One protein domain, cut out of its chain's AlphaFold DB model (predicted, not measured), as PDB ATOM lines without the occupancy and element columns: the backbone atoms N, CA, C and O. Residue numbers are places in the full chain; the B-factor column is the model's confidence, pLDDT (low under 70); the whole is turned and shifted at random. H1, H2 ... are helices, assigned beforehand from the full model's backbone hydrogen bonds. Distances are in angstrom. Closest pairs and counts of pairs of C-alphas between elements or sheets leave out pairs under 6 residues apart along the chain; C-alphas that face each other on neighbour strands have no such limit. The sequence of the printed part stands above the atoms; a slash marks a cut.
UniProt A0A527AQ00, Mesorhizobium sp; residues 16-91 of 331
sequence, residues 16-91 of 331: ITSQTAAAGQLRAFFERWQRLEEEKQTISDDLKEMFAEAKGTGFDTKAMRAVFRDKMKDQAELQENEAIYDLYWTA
ATOM      1  N   ILE A  16     196.601 140.642 184.693       63.94
ATOM      2  CA  ILE A  16     195.932 139.672 183.814       63.94
ATOM      3  C   ILE A  16     196.743 138.372 183.739       63.94
ATOM      4  O   ILE A  16     196.163 137.298 183.837       63.94
ATOM      5  N   THR A  17     198.075 138.443 183.654       62.75
ATOM      6  CA  THR A  17     198.941 137.245 183.608       62.75
ATOM      7  C   THR A  17     198.966 136.476 184.936       62.75
ATOM      8  O   THR A  17     198.955 135.247 184.953       62.75
ATOM      9  N   SER A  18     198.946 137.173 186.076       61.16
ATOM     10  CA  SER A  18     198.842 136.521 187.393       61.16
ATOM     11  C   SER A  18     197.435 135.982 187.664       61.16
ATOM     12  O   SER A  18     197.291 134.898 188.225       61.16
ATOM     13  N   GLN A  19     196.392 136.675 187.203       66.44
ATOM     14  CA  GLN A  19     195.010 136.216 187.306       66.44
ATOM     15  C   GLN A  19     194.734 135.025 186.375       66.44
ATOM     16  O   GLN A  19     193.979 134.132 186.755       66.44
ATOM     17  N   THR A  20     195.383 134.937 185.208       76.38
ATOM     18  CA  THR A  20     195.318 133.750 184.337       76.38
ATOM     19  C   THR A  20     196.144 132.587 184.878       76.38
ATOM     20  O   THR A  20     195.682 131.451 184.781       76.38
ATOM     21  N   ALA A  21     197.296 132.841 185.511       78.12
ATOM     22  CA  ALA A  21     198.074 131.813 186.207       78.12
ATOM     23  C   ALA A  21     197.305 131.233 187.411       78.12
ATOM     24  O   ALA A  21     197.158 130.016 187.525       78.12
ATOM     25  N   ALA A  22     196.720 132.093 188.252       87.12
ATOM     26  CA  ALA A  22     195.875 131.678 189.372       87.12
ATOM     27  C   ALA A  22     194.606 130.949 188.894       87.12
ATOM     28  O   ALA A  22     194.236 129.909 189.443       87.12
ATOM     29  N   ALA A  23     193.959 131.434 187.827       89.44
ATOM     30  CA  ALA A  23     192.820 130.746 187.219       89.44
ATOM     31  C   ALA A  23     193.210 129.387 186.612       89.44
ATOM     32  O   ALA A  23     192.426 128.442 186.681       89.44
ATOM     33  N   GLY A  24     194.412 129.263 186.044       91.25
ATOM     34  CA  GLY A  24     194.958 128.001 185.546       91.25
ATOM     35  C   GLY A  24     195.162 126.979 186.665       91.25
ATOM     36  O   GLY A  24     194.733 125.835 186.534       91.25
ATOM     37  N   GLN A  25     195.717 127.408 187.802       91.62
ATOM     38  CA  GLN A  25     195.906 126.547 188.969       91.62
ATOM     39  C   GLN A  25     194.571 126.069 189.563       91.62
ATOM     40  O   GLN A  25     194.429 124.892 189.888       91.62
ATOM     41  N   LEU A  26     193.568 126.949 189.651       94.06
ATOM     42  CA  LEU A  26     192.224 126.573 190.108       94.06
ATOM     43  C   LEU A  26     191.563 125.544 189.179       94.06
ATOM     44  O   LEU A  26     190.963 124.586 189.665       94.06
ATOM     45  N   ARG A  27     191.707 125.698 187.855       93.81
ATOM     46  CA  ARG A  27     191.216 124.706 186.884       93.81
ATOM     47  C   ARG A  27     191.931 123.363 187.038       93.81
ATOM     48  O   ARG A  27     191.257 122.340 187.054       93.81
ATOM     49  N   ALA A  28     193.249 123.366 187.241       94.31
ATOM     50  CA  ALA A  28     194.024 122.143 187.465       94.31
ATOM     51  C   ALA A  28     193.619 121.411 188.760       94.31
ATOM     52  O   ALA A  28     193.550 120.181 188.782       94.31
ATOM     53  N   PHE A  29     193.313 122.143 189.840       96.75
ATOM     54  CA  PHE A  29     192.760 121.539 191.057       96.75
ATOM     55  C   PHE A  29     191.373 120.944 190.823       96.75
ATOM     56  O   PHE A  29     191.109 119.842 191.297       96.75
ATOM     57  N   PHE A  30     190.507 121.641 190.085       97.38
ATOM     58  CA  PHE A  30     189.159 121.160 189.800       97.38
ATOM     59  C   PHE A  30     189.166 119.906 188.919       97.38
ATOM     60  O   PHE A  30     188.472 118.945 189.230       97.38
ATOM     61  N   GLU A  31     190.000 119.867 187.878       97.06
ATOM     62  CA  GLU A  31     190.175 118.687 187.023       97.06
ATOM     63  C   GLU A  31     190.694 117.484 187.824       97.06
ATOM     64  O   GLU A  31     190.150 116.381 187.743       97.06
ATOM     65  N   ARG A  32     191.703 117.705 188.677       97.69
ATOM     66  CA  ARG A  32     192.225 116.651 189.555       97.69
ATOM     67  C   ARG A  32     191.175 116.170 190.555       97.69
ATOM     68  O   ARG A  32     191.103 114.970 190.804       97.69
ATOM     69  N   TRP A  33     190.386 117.082 191.124       97.50
ATOM     70  CA  TRP A  33     189.280 116.731 192.014       97.50
ATOM     71  C   TRP A  33     188.261 115.884 191.267       97.50
ATOM     72  O   TRP A  33     187.943 114.795 191.731       97.50
ATOM     73  N   GLN A  34     187.781 116.338 190.110       97.56
ATOM     74  CA  GLN A  34     186.772 115.621 189.338       97.56
ATOM     75  C   GLN A  34     187.202 114.173 189.068       97.56
ATOM     76  O   GLN A  34     186.439 113.255 189.357       97.56
ATOM     77  N   ARG A  35     188.453 113.964 188.643       97.75
ATOM     78  CA  ARG A  35     189.023 112.622 188.460       97.75
ATOM     79  C   ARG A  35     188.974 111.778 189.743       97.75
ATOM     80  O   ARG A  35     188.581 110.619 189.699       97.75
ATOM     81  N   LEU A  36     189.340 112.352 190.892       98.19
ATOM     82  CA  LEU A  36     189.297 111.653 192.185       98.19
ATOM     83  C   LEU A  36     187.865 111.348 192.657       98.19
ATOM     84  O   LEU A  36     187.644 110.325 193.302       98.19
ATOM     85  N   GLU A  37     186.887 112.205 192.354       97.81
ATOM     86  CA  GLU A  37     185.485 111.940 192.703       97.81
ATOM     87  C   GLU A  37     184.893 110.832 191.821       97.81
ATOM     88  O   GLU A  37     184.161 109.982 192.325       97.81
ATOM     89  N   GLU A  38     185.262 110.778 190.538       97.38
ATOM     90  CA  GLU A  38     184.909 109.676 189.633       97.38
ATOM     91  C   GLU A  38     185.526 108.340 190.096       97.38
ATOM     92  O   GLU A  38     184.834 107.318 190.161       97.38
ATOM     93  N   GLU A  39     186.799 108.342 190.508       97.50
ATOM     94  CA  GLU A  39     187.462 107.166 191.094       97.50
ATOM     95  C   GLU A  39     186.781 106.720 192.396       97.50
ATOM     96  O   GLU A  39     186.474 105.540 192.576       97.50
ATOM     97  N   LYS A  40     186.466 107.660 193.295       97.06
ATOM     98  CA  LYS A  40     185.739 107.374 194.539       97.06
ATOM     99  C   LYS A  40     184.349 106.801 194.268       97.06
ATOM    100  O   LYS A  40     183.908 105.914 195.004       97.06
ATOM    101  N   GLN A  41     183.649 107.308 193.255       96.88
ATOM    102  CA  GLN A  41     182.342 106.794 192.866       96.88
ATOM    103  C   GLN A  41     182.456 105.357 192.348       96.88
ATOM    104  O   GLN A  41     181.705 104.502 192.809       96.88
ATOM    105  N   THR A  42     183.451 105.076 191.502       97.81
ATOM    106  CA  THR A  42     183.742 103.721 191.001       97.81
ATOM    107  C   THR A  42     184.010 102.754 192.158       97.81
ATOM    108  O   THR A  42     183.309 101.759 192.303       97.81
ATOM    109  N   ILE A  43     184.905 103.117 193.084       97.75
ATOM    110  CA  ILE A  43     185.201 102.310 194.283       97.75
ATOM    111  C   ILE A  43     183.950 102.118 195.156       97.75
ATOM    112  O   ILE A  43     183.745 101.066 195.764       97.75
ATOM    113  N   SER A  44     183.101 103.143 195.256       97.00
ATOM    114  CA  SER A  44     181.854 103.059 196.021       97.00
ATOM    115  C   SER A  44     180.856 102.095 195.386       97.00
ATOM    116  O   SER A  44     180.083 101.468 196.114       97.00
ATOM    117  N   ASP A  45     180.845 101.993 194.061       97.75
ATOM    118  CA  ASP A  45     179.990 101.068 193.325       97.75
ATOM    119  C   ASP A  45     180.527  99.632 193.418       97.75
ATOM    120  O   ASP A  45     179.755  98.745 193.791       97.75
ATOM    121  N   ASP A  46     181.841  99.426 193.296       97.56
ATOM    122  CA  ASP A  46     182.496  98.129 193.547       97.56
ATOM    123  C   ASP A  46     182.211  97.618 194.970       97.56
ATOM    124  O   ASP A  46     181.866  96.458 195.205       97.56
ATOM    125  N   LEU A  47     182.281  98.512 195.962       96.25
ATOM    126  CA  LEU A  47     181.976  98.179 197.350       96.25
ATOM    127  C   LEU A  47     180.506  97.762 197.522       96.25
ATOM    128  O   LEU A  47     180.210  96.852 198.302       96.25
ATOM    129  N   LYS A  48     179.568  98.397 196.808       95.94
ATOM    130  CA  LYS A  48     178.152  97.989 196.833       95.94
ATOM    131  C   LYS A  48     177.958  96.620 196.192       95.94
ATOM    132  O   LYS A  48     177.196  95.837 196.758       95.94
ATOM    133  N   GLU A  49     178.623  96.342 195.076       96.75
ATOM    134  CA  GLU A  49     178.580  95.039 194.406       96.75
ATOM    135  C   GLU A  49     179.110  93.938 195.329       96.75
ATOM    136  O   GLU A  49     178.377  92.997 195.626       96.75
ATOM    137  N   MET A  50     180.278  94.132 195.949       96.69
ATOM    138  CA  MET A  50     180.835  93.190 196.929       96.69
ATOM    139  C   MET A  50     179.875  92.939 198.109       96.69
ATOM    140  O   MET A  50     179.677  91.805 198.552       96.69
ATOM    141  N   PHE A  51     179.227  93.985 198.640       96.12
ATOM    142  CA  PHE A  51     178.221  93.806 199.694       96.12
ATOM    143  C   PHE A  51     176.938  93.128 199.183       96.12
ATOM    144  O   PHE A  51     176.268  92.446 199.964       96.12
ATOM    145  N   ALA A  52     176.572  93.306 197.915       96.75
ATOM    146  CA  ALA A  52     175.434  92.628 197.301       96.75
ATOM    147  C   ALA A  52     175.722  91.134 197.090       96.75
ATOM    148  O   ALA A  52     174.884  90.304 197.447       96.75
ATOM    149  N   GLU A  53     176.920  90.784 196.625       96.25
ATOM    150  CA  GLU A  53     177.408  89.404 196.522       96.25
ATOM    151  C   GLU A  53     177.445  88.714 197.891       96.25
ATOM    152  O   GLU A  53     176.927  87.604 198.063       96.25
ATOM    153  N   ALA A  54     177.971  89.399 198.910       96.50
ATOM    154  CA  ALA A  54     177.975  88.904 200.285       96.50
ATOM    155  C   ALA A  54     176.549  88.665 200.813       96.50
ATOM    156  O   ALA A  54     176.281  87.690 201.514       96.50
ATOM    157  N   LYS A  55     175.594  89.524 200.442       96.00
ATOM    158  CA  LYS A  55     174.186  89.332 200.802       96.00
ATOM    159  C   LYS A  55     173.558  88.145 200.064       96.00
ATOM    160  O   LYS A  55     172.784  87.410 200.672       96.00
ATOM    161  N   GLY A  56     173.888  87.947 198.787       95.75
ATOM    162  CA  GLY A  56     173.413  86.817 197.981       95.75
ATOM    163  C   GLY A  56     173.935  85.462 198.469       95.75
ATOM    164  O   GLY A  56     173.223  84.465 198.402       95.75
ATOM    165  N   THR A  57     175.143  85.440 199.032       96.50
ATOM    166  CA  THR A  57     175.755  84.254 199.659       96.50
ATOM    167  C   THR A  57     175.272  83.996 201.092       96.50
ATOM    168  O   THR A  57     175.537  82.929 201.641       96.50
ATOM    169  N   GLY A  58     174.514  84.927 201.685       95.94
ATOM    170  CA  GLY A  58     173.875  84.763 202.995       95.94
ATOM    171  C   GLY A  58     174.604  85.419 204.173       95.94
ATOM    172  O   GLY A  58     174.235  85.165 205.320       95.94
ATOM    173  N   PHE A  59     175.605  86.271 203.936       96.81
ATOM    174  CA  PHE A  59     176.251  87.044 205.000       96.81
ATOM    175  C   PHE A  59     175.417  88.269 205.411       96.81
ATOM    176  O   PHE A  59     174.791  88.942 204.588       96.81
ATOM    177  N   ASP A  60     175.457  88.615 206.702       95.12
ATOM    178  CA  ASP A  60     174.895  89.873 207.199       95.12
ATOM    179  C   ASP A  60     175.855  91.041 206.915       95.12
ATOM    180  O   ASP A  60     176.890  91.219 207.565       95.12
ATOM    181  N   THR A  61     175.481  91.884 205.954       95.12
ATOM    182  CA  THR A  61     176.260  93.066 205.558       95.12
ATOM    183  C   THR A  61     176.407  94.090 206.684       95.12
ATOM    184  O   THR A  61     177.398  94.827 206.713       95.12
ATOM    185  N   LYS A  62     175.468  94.141 207.640       94.06
ATOM    186  CA  LYS A  62     175.538  95.055 208.788       94.06
ATOM    187  C   LYS A  62     176.616  94.610 209.772       94.06
ATOM    188  O   LYS A  62     177.431  95.438 210.185       94.06
ATOM    189  N   ALA A  63     176.641  93.321 210.107       95.25
ATOM    190  CA  ALA A  63     177.686  92.731 210.937       95.25
ATOM    191  C   ALA A  63     179.063  92.855 210.265       95.25
ATOM    192  O   ALA A  63     180.012  93.306 210.903       95.25
ATOM    193  N   MET A  64     179.160  92.578 208.961       94.81
ATOM    194  CA  MET A  64     180.427  92.663 208.223       94.81
ATOM    195  C   MET A  64     181.031  94.077 208.238       94.81
ATOM    196  O   MET A  64     182.223  94.243 208.490       94.81
ATOM    197  N   ARG A  65     180.207  95.119 208.059       94.69
ATOM    198  CA  ARG A  65     180.654  96.522 208.174       94.69
ATOM    199  C   ARG A  65     181.077  96.900 209.594       94.69
ATOM    200  O   ARG A  65     181.951  97.747 209.759       94.69
ATOM    201  N   ALA A  66     180.438  96.337 210.620       94.44
ATOM    202  CA  ALA A  66     180.829  96.571 212.008       94.44
ATOM    203  C   ALA A  66     182.209  95.963 212.290       94.44
ATOM    204  O   ALA A  66     183.112  96.696 212.680       94.44
ATOM    205  N   VAL A  67     182.393  94.683 211.951       95.00
ATOM    206  CA  VAL A  67     183.672  93.974 212.108       95.00
ATOM    207  C   VAL A  67     184.793  94.668 211.334       95.00
ATOM    208  O   VAL A  67     185.881  94.840 211.870       95.00
ATOM    209  N   PHE A  68     184.534  95.129 210.106       94.12
ATOM    210  CA  PHE A  68     185.530  95.879 209.338       94.12
ATOM    211  C   PHE A  68     185.959  97.170 210.051       94.12
ATOM    212  O   PHE A  68     187.152  97.429 210.177       94.12
ATOM    213  N   ARG A  69     185.007  97.966 210.559       93.94
ATOM    214  CA  ARG A  69     185.326  99.204 211.291       93.94
ATOM    215  C   ARG A  69     186.119  98.934 212.560       93.94
ATOM    216  O   ARG A  69     187.037  99.690 212.850       93.94
ATOM    217  N   ASP A  70     185.770  97.891 213.300       93.25
ATOM    218  CA  ASP A  70     186.470  97.561 214.539       93.25
ATOM    219  C   ASP A  70     187.873  97.010 214.255       93.25
ATOM    220  O   ASP A  70     188.820  97.429 214.908       93.25
ATOM    221  N   LYS A  71     188.051  96.215 213.189       94.69
ATOM    222  CA  LYS A  71     189.379  95.775 212.728       94.69
ATOM    223  C   LYS A  71     190.264  96.943 212.285       94.69
ATOM    224  O   LYS A  71     191.459  96.931 212.537       94.69
ATOM    225  N   MET A  72     189.700  97.946 211.610       92.62
ATOM    226  CA  MET A  72     190.469  99.127 211.201       92.62
ATOM    227  C   MET A  72     190.907  99.977 212.401       92.62
ATOM    228  O   MET A  72     192.017 100.496 212.391       92.62
ATOM    229  N   LYS A  73     190.071 100.095 213.443       85.81
ATOM    230  CA  LYS A  73     190.465 100.759 214.699       85.81
ATOM    231  C   LYS A  73     191.558  99.981 215.423       85.81
ATOM    232  O   LYS A  73     192.551 100.576 215.806       85.81
ATOM    233  N   ASP A  74     191.395  98.664 215.538       91.25
ATOM    234  CA  ASP A  74     192.381  97.778 216.162       91.25
ATOM    235  C   ASP A  74     193.738  97.868 215.450       91.25
ATOM    236  O   ASP A  74     194.768  97.961 216.094       91.25
ATOM    237  N   GLN A  75     193.760  97.957 214.115       92.19
ATOM    238  CA  GLN A  75     195.000  98.186 213.363       92.19
ATOM    239  C   GLN A  75     195.648  99.545 213.655       92.19
ATOM    240  O   GLN A  75     196.867  99.613 213.741       92.19
ATOM    241  N   ALA A  76     194.866 100.614 213.822       90.25
ATOM    242  CA  ALA A  76     195.416 101.914 214.201       90.25
ATOM    243  C   ALA A  76     196.012 101.875 215.618       90.25
ATOM    244  O   ALA A  76     197.137 102.322 215.826       90.25
ATOM    245  N   GLU A  77     195.301 101.266 216.571       91.94
ATOM    246  CA  GLU A  77     195.800 101.059 217.936       91.94
ATOM    247  C   GLU A  77     197.048 100.160 217.948       91.94
ATOM    248  O   GLU A  77     198.004 100.433 218.672       91.94
ATOM    249  N   LEU A  78     197.090  99.116 217.116       93.62
ATOM    250  CA  LEU A  78     198.267  98.266 216.936       93.62
ATOM    251  C   LEU A  78     199.449  99.050 216.370       93.62
ATOM    252  O   LEU A  78     200.542  98.913 216.899       93.62
ATOM    253  N   GLN A  79     199.245  99.905 215.369       94.19
ATOM    254  CA  GLN A  79     200.307 100.748 214.810       94.19
ATOM    255  C   GLN A  79     200.861 101.742 215.836       94.19
ATOM    256  O   GLN A  79     202.070 101.949 215.905       94.19
ATOM    257  N   GLU A  80     199.998 102.339 216.662       93.69
ATOM    258  CA  GLU A  80     200.434 103.193 217.772       93.69
ATOM    259  C   GLU A  80     201.240 102.394 218.802       93.69
ATOM    260  O   GLU A  80     202.311 102.827 219.235       93.69
ATOM    261  N   ASN A  81     200.764 101.199 219.159       92.06
ATOM    262  CA  ASN A  81     201.454 100.313 220.089       92.06
ATOM    263  C   ASN A  81     202.797  99.821 219.533       92.06
ATOM    264  O   ASN A  81     203.768  99.780 220.285       92.06
ATOM    265  N   GLU A  82     202.878  99.488 218.246       94.19
ATOM    266  CA  GLU A  82     204.115  99.112 217.552       94.19
ATOM    267  C   GLU A  82     205.098 100.285 217.516       94.19
ATOM    268  O   GLU A  82     206.260 100.110 217.866       94.19
ATOM    269  N   ALA A  83     204.638 101.505 217.227       95.88
ATOM    270  CA  ALA A  83     205.493 102.692 217.262       95.88
ATOM    271  C   ALA A  83     206.058 102.971 218.669       95.88
ATOM    272  O   ALA A  83     207.225 103.343 218.821       95.88
ATOM    273  N   ILE A  84     205.246 102.782 219.717       95.81
ATOM    274  CA  ILE A  84     205.698 102.899 221.113       95.81
ATOM    275  C   ILE A  84     206.667 101.767 221.461       95.81
ATOM    276  O   ILE A  84     207.691 102.008 222.108       95.81
ATOM    277  N   TYR A  85     206.357 100.543 221.038       96.44
ATOM    278  CA  TYR A  85     207.216  99.385 221.231       96.44
ATOM    279  C   TYR A  85     208.585  99.616 220.590       96.44
ATOM    280  O   TYR A  85     209.589  99.467 221.279       96.44
ATOM    281  N   ASP A  86     208.637 100.078 219.341       95.62
ATOM    282  CA  ASP A  86     209.871 100.392 218.618       95.62
ATOM    283  C   ASP A  86     210.679 101.494 219.313       95.62
ATOM    284  O   ASP A  86     211.903 101.396 219.438       95.62
ATOM    285  N   LEU A  87     210.019 102.529 219.840       93.69
ATOM    286  CA  LEU A  87     210.686 103.571 220.626       93.69
ATOM    287  C   LEU A  87     211.341 103.002 221.894       93.69
ATOM    288  O   LEU A  87     212.462 103.373 222.244       93.69
ATOM    289  N   TYR A  88     210.656 102.105 222.601       95.25
ATOM    290  CA  TYR A  88     211.199 101.486 223.814       95.25
ATOM    291  C   TYR A  88     212.275 100.458 223.502       95.25
ATOM    292  O   TYR A  88     213.300 100.411 224.179       95.25
ATOM    293  N   TRP A  89     212.070  99.676 222.455       94.00
ATOM    294  CA  TRP A  89     213.021  98.706 221.956       94.00
ATOM    295  C   TRP A  89     214.336  99.385 221.561       94.00
ATOM    296  O   TRP A  89     215.390  99.051 222.098       94.00
ATOM    297  N   THR A  90     214.272 100.432 220.735       93.94
ATOM    298  CA  THR A  90     215.453 101.213 220.337       93.94
ATOM    299  C   THR A  90     216.157 101.867 221.523       93.94
ATOM    300  O   THR A  90     217.383 101.867 221.561       93.94
ATOM    301  N   ALA A  91     215.428 102.375 222.521       91.06
ATOM    302  CA  ALA A  91     216.031 102.955 223.723       91.06
ATOM    303  C   ALA A  91     216.780 101.928 224.593       91.06
ATOM    304  O   ALA A  91     217.723 102.292 225.297       91.06
TER     305      ALA A  91
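AT A GLANCE: This is residues 16 to 91 of the 331 residues of a protein of Mesorhizobium sp (UniProt A0A527AQ00). Two long, straight helices meet near their ends in an open V, H1 the longer arm and H2 the other, with the tight link between them at the corner. The far parts of both arms, residues 16 to 49 and 66 to 91, stand free. The printed part has 76 residues, with two named helices, H1 then H2, and no named strand; the class is all helix. It is extended, with a radius of gyration of the C-alphas of 21.7 A, and flat, spanning 57 by 52 by 13 A.

IN THESE COORDINATES: Find C-alpha 16 at (195.932, 139.672, 183.814); from there H1, residues 16 to 56, runs 59.2 A to C-alpha 56 at (173.413, 86.817, 197.981). H2, residues 61 to 91, runs 44.8 A and ends at C-alpha 91, at (216.031, 102.955, 223.723).

HOW THE PARTS SIT: Look at residues 51 to 55 of H1 and residue 61 of H2: here the helices only just touch, with 3 pairs of C-alphas within 8 A, and only at the corner by their link. The closest C-alphas, those of Phe 51 and Thr 61, are 6.2 A apart. The helices run opposite ways at a steep tilt of 63 degrees. In H1 and H2 every O i to N i+4 pair is within hydrogen-bond range.

THE WHOLE: The two C-alphas farthest apart, those of Ile 16 and Gly 58, are 62.2 A apart. The printed part has no cut. Mean pLDDT of the printed part is 92.8; residues 16 to 19 are under 70.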